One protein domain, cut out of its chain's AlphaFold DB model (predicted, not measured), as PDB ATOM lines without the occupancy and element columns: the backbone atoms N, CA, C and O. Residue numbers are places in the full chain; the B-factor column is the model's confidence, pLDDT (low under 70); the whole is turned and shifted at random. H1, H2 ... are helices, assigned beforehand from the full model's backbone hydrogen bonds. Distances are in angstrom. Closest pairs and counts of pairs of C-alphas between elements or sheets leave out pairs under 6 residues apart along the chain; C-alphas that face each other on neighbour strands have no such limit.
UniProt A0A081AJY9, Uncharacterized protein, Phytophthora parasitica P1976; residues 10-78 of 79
ATOM      1  N   GLU A  10     232.800 261.767 191.847       56.78
ATOM      2  CA  GLU A  10     232.962 261.017 193.087       56.78
ATOM      3  C   GLU A  10     231.991 259.835 193.237       56.78
ATOM      4  O   GLU A  10     232.399 258.806 193.781       56.78
ATOM      5  N   ASP A  11     230.768 259.916 192.702       58.88
ATOM      6  CA  ASP A  11     229.796 258.811 192.705       58.88
ATOM      7  C   ASP A  11     230.200 257.724 191.692       58.88
ATOM      8  O   ASP A  11     230.174 256.528 191.992       58.88
ATOM      9  N   GLU A  12     230.713 258.123 190.522       60.03
ATOM     10  CA  GLU A  12     231.278 257.182 189.550       60.03
ATOM     11  C   GLU A  12     232.536 256.498 190.095       60.03
ATOM     12  O   GLU A  12     232.678 255.277 189.981       60.03
ATOM     13  N   VAL A  13     233.444 257.243 190.731       60.53
ATOM     14  CA  VAL A  13     234.657 256.682 191.348       60.53
ATOM     15  C   VAL A  13     234.307 255.722 192.490       60.53
ATOM     16  O   VAL A  13     234.970 254.690 192.642       60.53
ATOM     17  N   LEU A  14     233.248 256.009 193.253       65.69
ATOM     18  CA  LEU A  14     232.745 255.124 194.302       65.69
ATOM     19  C   LEU A  14     232.209 253.810 193.716       65.69
ATOM     20  O   LEU A  14     232.569 252.743 194.211       65.69
ATOM     21  N   LEU A  15     231.451 253.868 192.616       66.81
ATOM     22  CA  LEU A  15     230.960 252.682 191.902       66.81
ATOM     23  C   LEU A  15     232.100 251.841 191.308       66.81
ATOM     24  O   LEU A  15     232.056 250.609 191.352       66.81
ATOM     25  N   HIS A  16     233.149 252.482 190.786       61.06
ATOM     26  CA  HIS A  16     234.340 251.783 190.288       61.06
ATOM     27  C   HIS A  16     235.122 251.111 191.425       61.06
ATOM     28  O   HIS A  16     235.587 249.979 191.268       61.06
ATOM     29  N   ALA A  17     235.248 251.777 192.574       71.69
ATOM     30  CA  ALA A  17     235.880 251.210 193.760       71.69
ATOM     31  C   ALA A  17     235.054 250.060 194.357       71.69
ATOM     32  O   ALA A  17     235.626 249.053 194.778       71.69
ATOM     33  N   GLU A  18     233.725 250.170 194.351       71.00
ATOM     34  CA  GLU A  18     232.815 249.117 194.799       71.00
ATOM     35  C   GLU A  18     232.895 247.889 193.881       71.00
ATOM     36  O   GLU A  18     233.044 246.768 194.368       71.00
ATOM     37  N   LEU A  19     232.912 248.089 192.560       77.19
ATOM     38  CA  LEU A  19     233.104 247.009 191.591       77.19
ATOM     39  C   LEU A  19     234.466 246.320 191.771       77.19
ATOM     40  O   LEU A  19     234.535 245.092 191.818       77.19
ATOM     41  N   ALA A  20     235.537 247.097 191.961       76.56
ATOM     42  CA  ALA A  20     236.871 246.564 192.234       76.56
ATOM     43  C   ALA A  20     236.944 245.812 193.576       76.56
ATOM     44  O   ALA A  20     237.651 244.808 193.691       76.56
ATOM     45  N   ALA A  21     236.201 246.257 194.594       77.19
ATOM     46  CA  ALA A  21     236.099 245.567 195.874       77.19
ATOM     47  C   ALA A  21     235.324 244.246 195.752       77.19
ATOM     48  O   ALA A  21     235.712 243.258 196.376       77.19
ATOM     49  N   VAL A  22     234.278 244.195 194.921       75.88
ATOM     50  CA  VAL A  22     233.558 242.954 194.596       75.88
ATOM     51  C   VAL A  22     234.467 241.980 193.846       75.88
ATOM     52  O   VAL A  22     234.504 240.803 194.204       75.88
ATOM     53  N   ASP A  23     235.259 242.450 192.882       70.44
ATOM     54  CA  ASP A  23     236.240 241.619 192.172       70.44
ATOM     55  C   ASP A  23     237.338 241.095 193.110       70.44
ATOM     56  O   ASP A  23     237.699 239.916 193.057       70.44
ATOM     57  N   ALA A  24     237.826 241.933 194.031       70.50
ATOM     58  CA  ALA A  24     238.776 241.523 195.062       70.50
ATOM     59  C   ALA A  24     238.163 240.512 196.046       70.50
ATOM     60  O   ALA A  24     238.841 239.571 196.457       70.50
ATOM     61  N   LEU A  25     236.881 240.659 196.391       66.81
ATOM     62  CA  LEU A  25     236.154 239.708 197.229       66.81
ATOM     63  C   LEU A  25     235.976 238.364 196.511       66.81
ATOM     64  O   LEU A  25     236.181 237.323 197.126       66.81
ATOM     65  N   ILE A  26     235.665 238.371 195.211       65.12
ATOM     66  CA  ILE A  26     235.582 237.163 194.375       65.12
ATOM     67  C   ILE A  26     236.951 236.473 194.287       65.12
ATOM     68  O   ILE A  26     237.036 235.252 194.435       65.12
ATOM     69  N   ALA A  27     238.024 237.245 194.097       59.72
ATOM     70  CA  ALA A  27     239.390 236.730 194.076       59.72
ATOM     71  C   ALA A  27     239.801 236.128 195.431       59.72
ATOM     72  O   ALA A  27     240.370 235.038 195.471       59.72
ATOM     73  N   ALA A  28     239.458 236.789 196.540       58.25
ATOM     74  CA  ALA A  28     239.751 236.316 197.891       58.25
ATOM     75  C   ALA A  28     238.896 235.101 198.296       58.25
ATOM     76  O   ALA A  28     239.378 234.191 198.971       58.25
ATOM     77  N   GLU A  29     237.633 235.019 197.861       53.78
ATOM     78  CA  GLU A  29     236.781 233.855 198.143       53.78
ATOM     79  C   GLU A  29     237.178 232.608 197.329       53.78
ATOM     80  O   GLU A  29     236.814 231.484 197.693       53.78
ATOM     81  N   SER A  30     237.976 232.789 196.269       51.47
ATOM     82  CA  SER A  30     238.542 231.715 195.445       51.47
ATOM     83  C   SER A  30     239.662 230.919 196.138       51.47
ATOM     84  O   SER A  30     240.015 229.839 195.657       51.47
ATOM     85  N   GLU A  31     240.205 231.375 197.275       46.59
ATOM     86  CA  GLU A  31     241.239 230.637 198.033       46.59
ATOM     87  C   GLU A  31     240.706 229.396 198.774       46.59
ATOM     88  O   GLU A  31     241.463 228.639 199.388       46.59
ATOM     89  N   LYS A  32     239.412 229.085 198.643       47.44
ATOM     90  CA  LYS A  32     238.882 227.749 198.943       47.44
ATOM     91  C   LYS A  32     239.247 226.830 197.781       47.44
ATOM     92  O   LYS A  32     238.428 226.538 196.915       47.44
ATOM     93  N   THR A  33     240.512 226.422 197.760       48.81
ATOM     94  CA  THR A  33     241.106 225.492 196.794       48.81
ATOM     95  C   THR A  33     240.201 224.279 196.539       48.81
ATOM     96  O   THR A  33     240.239 223.272 197.246       48.81
ATOM     97  N   LEU A  34     239.385 224.355 195.481       49.97
ATOM     98  CA  LEU A  34     238.788 223.181 194.856       49.97
ATOM     99  C   LEU A  34     239.948 222.244 194.515       49.97
ATOM    100  O   LEU A  34     240.870 222.625 193.797       49.97
ATOM    101  N   SER A  35     239.934 221.052 195.108       52.56
ATOM    102  CA  SER A  35     241.058 220.118 195.137       52.56
ATOM    103  C   SER A  35     241.691 219.960 193.750       52.56
ATOM    104  O   SER A  35     241.067 219.492 192.796       52.56
ATOM    105  N   ARG A  36     242.938 220.424 193.657       52.50
ATOM    106  CA  ARG A  36     243.740 220.571 192.443       52.50
ATOM    107  C   ARG A  36     244.072 219.207 191.834       52.50
ATOM    108  O   ARG A  36     245.000 218.541 192.286       52.50
ATOM    109  N   ALA A  37     243.359 218.808 190.784       57.34
ATOM    110  CA  ALA A  37     243.824 217.757 189.881       57.34
ATOM    111  C   ALA A  37     244.738 218.391 188.821       57.34
ATOM    112  O   ALA A  37     244.338 219.338 188.140       57.34
ATOM    113  N   LEU A  38     245.975 217.900 188.708       49.78
ATOM    114  CA  LEU A  38     246.952 218.358 187.717       49.78
ATOM    115  C   LEU A  38     246.358 218.159 186.306       49.78
ATOM    116  O   LEU A  38     246.100 217.025 185.913       49.78
ATOM    117  N   GLY A  39     246.093 219.248 185.577       58.44
ATOM    118  CA  GLY A  39     245.509 219.211 184.225       58.44
ATOM    119  C   GLY A  39     244.025 219.589 184.118       58.44
ATOM    120  O   GLY A  39     243.471 219.528 183.022       58.44
ATOM    121  N   ARG A  40     243.366 219.998 185.211       53.59
ATOM    122  CA  ARG A  40     242.003 220.549 185.148       53.59
ATOM    123  C   ARG A  40     242.057 222.044 184.797       53.59
ATOM    124  O   ARG A  40     242.777 222.765 185.482       53.59
ATOM    125  N   PRO A  41     241.312 222.522 183.782       55.28
ATOM    126  CA  PRO A  41     241.262 223.945 183.471       55.28
ATOM    127  C   PRO A  41     240.772 224.745 184.685       55.28
ATOM    128  O   PRO A  41     239.770 224.390 185.311       55.28
ATOM    129  N   GLU A  42     241.516 225.804 185.015       49.84
ATOM    130  CA  GLU A  42     241.266 226.726 186.138       49.84
ATOM    131  C   GLU A  42     239.932 227.467 185.980       49.84
ATOM    132  O   GLU A  42     239.298 227.854 186.958       49.84
ATOM    133  N   SER A  43     239.473 227.596 184.736       53.09
ATOM    134  CA  SER A  43     238.181 228.141 184.354       53.09
ATOM    135  C   SER A  43     237.542 227.245 183.295       53.09
ATOM    136  O   SER A  43     238.166 226.861 182.307       53.09
ATOM    137  N   VAL A  44     236.277 226.885 183.501       56.19
ATOM    138  CA  VAL A  44     235.440 226.361 182.420       56.19
ATOM    139  C   VAL A  44     234.789 227.572 181.774       56.19
ATOM    140  O   VAL A  44     234.153 228.367 182.467       56.19
ATOM    141  N   LEU A  45     234.959 227.729 180.463       61.16
ATOM    142  CA  LEU A  45     234.203 228.726 179.717       61.16
ATOM    143  C   LEU A  45     232.729 228.334 179.784       61.16
ATOM    144  O   LEU A  45     232.306 227.347 179.183       61.16
ATOM    145  N   PHE A  46     231.961 229.089 180.557       67.75
ATOM    146  CA  PHE A  46     230.516 228.973 180.552       67.75
ATOM    147  C   PHE A  46     229.952 229.742 179.362       67.75
ATOM    148  O   PHE A  46     230.453 230.808 179.003       67.75
ATOM    149  N   GLY A  47     228.899 229.191 178.756       72.00
ATOM    150  CA  GLY A  47     228.138 229.899 177.734       72.00
ATOM    151  C   GLY A  47     227.655 231.256 178.253       72.00
ATOM    152  O   GLY A  47     227.352 231.410 179.439       72.00
ATOM    153  N   MET A  48     227.571 232.237 177.352       76.44
ATOM    154  CA  MET A  48     227.175 233.613 177.675       76.44
ATOM    155  C   MET A  48     225.806 233.669 178.379       76.44
ATOM    156  O   MET A  48     225.600 234.489 179.265       76.44
ATOM    157  N   GLU A  49     224.917 232.723 178.066       80.00
ATOM    158  CA  GLU A  49     223.609 232.531 178.706       80.00
ATOM    159  C   GLU A  49     223.703 232.249 180.212       80.00
ATOM    160  O   GLU A  49     222.979 232.861 180.997       80.00
ATOM    161  N   LEU A  50     224.621 231.375 180.643       83.31
ATOM    162  CA  LEU A  50     224.784 231.067 182.065       83.31
ATOM    163  C   LEU A  50     225.377 232.257 182.823       83.31
ATOM    164  O   LEU A  50     224.981 232.524 183.957       83.31
ATOM    165  N   ILE A  51     226.302 232.986 182.192       85.62
ATOM    166  CA  ILE A  51     226.901 234.189 182.779       85.62
ATOM    167  C   ILE A  51     225.821 235.253 182.991       85.62
ATOM    168  O   ILE A  51     225.695 235.772 184.102       85.62
ATOM    169  N   THR A  52     225.011 235.538 181.969       86.19
ATOM    170  CA  THR A  52     223.896 236.492 182.067       86.19
ATOM    171  C   THR A  52     222.903 236.067 183.142       86.19
ATOM    172  O   THR A  52     222.607 236.859 184.035       86.19
ATOM    173  N   TYR A  53     222.490 234.795 183.156       86.69
ATOM    174  CA  TYR A  53     221.601 234.267 184.192       86.69
ATOM    175  C   TYR A  53     222.158 234.480 185.606       86.69
ATOM    176  O   TYR A  53     221.440 234.922 186.504       86.69
ATOM    177  N   MET A  54     223.445 234.186 185.824       90.12
ATOM    178  CA  MET A  54     224.081 234.372 187.127       90.12
ATOM    179  C   MET A  54     224.136 235.841 187.544       90.12
ATOM    180  O   MET A  54     223.924 236.133 188.724       90.12
ATOM    181  N   LYS A  55     224.411 236.752 186.602       90.75
ATOM    182  CA  LYS A  55     224.432 238.195 186.868       90.75
ATOM    183  C   LYS A  55     223.041 238.710 187.224       90.75
ATOM    184  O   LYS A  55     222.907 239.357 188.258       90.75
ATOM    185  N   ASP A  56     222.022 238.364 186.443       92.31
ATOM    186  CA  ASP A  56     220.647 238.812 186.683       92.31
ATOM    187  C   ASP A  56     220.096 238.251 187.998       92.31
ATOM    188  O   ASP A  56     219.585 238.995 188.826       92.31
ATOM    189  N   THR A  57     220.319 236.961 188.270       89.38
ATOM    190  CA  THR A  57     219.863 236.327 189.520       89.38
ATOM    191  C   THR A  57     220.493 236.985 190.752       89.38
ATOM    192  O   THR A  57     219.815 237.191 191.758       89.38
ATOM    193  N   ARG A  58     221.786 237.347 190.685       91.44
ATOM    194  CA  ARG A  58     222.463 238.094 191.759       91.44
ATOM    195  C   ARG A  58     221.931 239.517 191.881       91.44
ATOM    196  O   ARG A  58     221.725 239.968 193.002       91.44
ATOM    197  N   ARG A  59     221.705 240.200 190.752       94.88
ATOM    198  CA  ARG A  59     221.136 241.555 190.713       94.88
ATOM    199  C   ARG A  59     219.749 241.597 191.351       94.88
ATOM    200  O   ARG A  59     219.441 242.540 192.067       94.88
ATOM    201  N   ASP A  60     218.959 240.551 191.150       95.06
ATOM    202  CA  ASP A  60     217.609 240.425 191.697       95.06
ATOM    203  C   ASP A  60     217.601 239.859 193.137       95.06
ATOM    204  O   ASP A  60     216.543 239.533 193.676       95.06
ATOM    205  N   CYS A  61     218.774 239.723 193.774       89.94
ATOM    206  CA  CYS A  61     218.962 239.148 195.113       89.94
ATOM    207  C   CYS A  61     218.360 237.739 195.281       89.94
ATOM    208  O   CYS A  61     218.034 237.311 196.393       89.94
ATOM    209  N   LEU A  62     218.221 236.997 194.182       91.50
ATOM    210  CA  LEU A  62     217.704 235.639 194.183       91.50
ATOM    211  C   LEU A  62     218.831 234.632 194.474       91.50
ATOM    212  O   LEU A  62     219.990 234.832 194.097       91.50
ATOM    213  N   PRO A  63     218.522 233.507 195.138       87.44
ATOM    214  CA  PRO A  63     219.528 232.509 195.456       87.44
ATOM    215  C   PRO A  63     219.958 231.738 194.202       87.44
ATOM    216  O   PRO A  63     219.164 231.041 193.565       87.44
ATOM    217  N   LEU A  64     221.255 231.777 193.898       89.38
ATOM    218  CA  LEU A  64     221.864 230.881 192.920       89.38
ATOM    219  C   LEU A  64     222.021 229.485 193.519       89.38
ATOM    220  O   LEU A  64     222.931 229.214 194.300       89.38
ATOM    221  N   THR A  65     221.123 228.577 193.143       90.56
ATOM    222  CA  THR A  65     221.158 227.195 193.628       90.56
ATOM    223  C   THR A  65     221.912 226.283 192.663       90.56
ATOM    224  O   THR A  65     221.849 226.441 191.442       90.56
ATOM    225  N   ALA A  66     222.564 225.245 193.195       87.06
ATOM    226  CA  ALA A  66     223.173 224.199 192.369       87.06
ATOM    227  C   ALA A  66     222.151 223.548 191.416       87.06
ATOM    228  O   ALA A  66     222.483 223.175 190.294       87.06
ATOM    229  N   ARG A  67     220.883 223.465 191.843       87.25
ATOM    230  CA  ARG A  67     219.777 222.943 191.035       87.25
ATOM    231  C   ARG A  67     219.492 223.813 189.811       87.25
ATOM    232  O   ARG A  67     219.330 223.262 188.727       87.25
ATOM    233  N   SER A  68     219.414 225.136 189.975       85.31
ATOM    234  CA  SER A  68     219.135 226.052 188.862       85.31
ATOM    235  C   SER A  68     220.301 226.111 187.876       85.31
ATOM    236  O   SER A  68     220.084 226.010 186.674       85.31
ATOM    237  N   LEU A  69     221.541 226.150 188.375       87.81
ATOM    238  CA  LEU A  69     222.737 226.093 187.526       87.81
ATOM    239  C   LEU A  69     222.816 224.768 186.755       87.81
ATOM    240  O   LEU A  69     223.062 224.755 185.552       87.81
ATOM    241  N   GLY A  70     222.535 223.648 187.426       83.19
ATOM    242  CA  GLY A  70     222.509 222.330 186.797       83.19
ATOM    243  C   GLY A  70     221.362 222.133 185.800       83.19
ATOM    244  O   GLY A  70     221.451 221.257 184.946       83.19
ATOM    245  N   ALA A  71     220.273 222.901 185.885       84.31
ATOM    246  CA  ALA A  71     219.226 222.892 184.864       84.31
ATOM    247  C   ALA A  71     219.710 223.577 183.582       84.31
ATOM    248  O   ALA A  71     219.636 222.967 182.525       84.31
ATOM    249  N   ILE A  72     220.296 224.769 183.705       79.50
ATOM    250  CA  ILE A  72     220.799 225.544 182.563       79.50
ATOM    251  C   ILE A  72     221.931 224.802 181.859       79.50
ATOM    252  O   ILE A  72     221.899 224.638 180.652       79.50
ATOM    253  N   VAL A  73     222.895 224.258 182.609       79.94
ATOM    254  CA  VAL A  73     223.988 223.473 182.012       79.94
ATOM    255  C   VAL A  73     223.459 222.227 181.293       79.94
ATOM    256  O   VAL A  73     223.990 221.845 180.259       79.94
ATOM    257  N   ARG A  74     222.410 221.573 181.798       83.56
ATOM    258  CA  ARG A  74     221.824 220.436 181.074       83.56
ATOM    259  C   ARG A  74     221.118 220.871 179.798       83.56
ATOM    260  O   ARG A  74     221.225 220.150 178.824       83.56
ATOM    261  N   ASP A  75     220.449 222.016 179.802       78.81
ATOM    262  CA  ASP A  75     219.751 222.548 178.629       78.81
ATOM    263  C   ASP A  75     220.741 223.025 177.551       78.81
ATOM    264  O   ASP A  75     220.611 222.690 176.379       78.81
ATOM    265  N   SER A  76     221.815 223.714 177.956       72.38
ATOM    266  CA  SER A  76     222.842 224.224 177.037       72.38
ATOM    267  C   SER A  76     223.768 223.139 176.468       72.38
ATOM    268  O   SER A  76     224.410 223.367 175.446       72.38
ATOM    269  N   TYR A  77     223.890 221.984 177.135       70.88
ATOM    270  CA  TYR A  77     224.831 220.917 176.761       70.88
ATOM    271  C   TYR A  77     224.178 219.533 176.588       70.88
ATOM    272  O   TYR A  77     224.901 218.539 176.472       70.88
ATOM    273  N   SER A  78     222.842 219.423 176.561       65.81
ATOM    274  CA  SER A  78     222.198 218.185 176.110       65.81
ATOM    275  C   SER A  78     222.330 218.096 174.593       65.81
ATOM    276  O   SER A  78     221.654 218.821 173.867       65.81
TER     277      SER A  78
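What this domain is: This is residues 10 to 78 of the 79 residues of an uncharacterized protein of Phytophthora parasitica P1976 (UniProt A0A081AJY9). A long straight helix, H1, sticks out free of the rest, and a long loose link joins it to a small, loosely closed helical hairpin made by the two shorter helices H2 and H3. H2 and H3 lie side by side and run opposite ways, while H1 touches neither of them, and there is no common core. The printed part has 69 residues, with three named helices in the order H1, H2, H3 and no named strand; the class is all helix, with 44 residues in the helices. The whole is loose, with a radius of gyration of the C-alphas of 15.2 A, and elongated, with spans of 47 by 31 by 19 A.

How they stand to each other: The longest helix, H1, residues 10 to 29, touches no helix. It is apart from H2, residues 48 to 59, and apart from H3, residues 66 to 77. Residues 10 to 33, of which 10 to 29 belong to H1, stand free. H2 and H3 only just touch, with 3 pairs of C-alphas within 8 A, and form a helical hairpin. Their closest C-alphas are those of Leu 50 and Ile 72, 6.8 A apart. H2 touches H3 with residue 50 alone, and H3 touches H2 with residues 69 to 73 alone. The two stand at a shallow tilt of 23 degrees and run opposite ways, with their centres 12.5 A apart. Residues 56 to 61, of which 56 to 59 belong to H2, stand free. In H1, H2 and H3 every O i to N i+4 pair is within hydrogen-bond range.

Where its parts are: H1 begins at C-alpha 10, at (232.962, 261.017, 193.087), and ends at C-alpha 29, at (236.781, 233.855, 198.143), a length of 27.9 A over 20 residues. H2 has 12 residues and measures 16.4 A from C-alpha 48 to C-alpha 59. H3 also has 12 residues and measures 16.0 A, ending at C-alpha 77, at (224.831, 220.917, 176.761).

The domain as a whole: The two C-alphas farthest apart are those of Glu 10 and Ser 78, the first and last printed residues, at 47.3 A. The printed part has no cut. The link from H1 to H2 is long, with 18 residues, 30 to 47, whose C-alphas lie 10 to 23 A from the mean of all C-alphas; within it residues 35 to 41 stand free. The link from H2 to H3 is short, with 6 residues. The mean pLDDT of the printed part is 71.7. The model's confidence is low, with a pLDDT under 70, in 30 of the printed residues: 10 to 16, 25 to 46 and 78. The mean pLDDT is 66 for H1, 87 for H2 and 82 for H3.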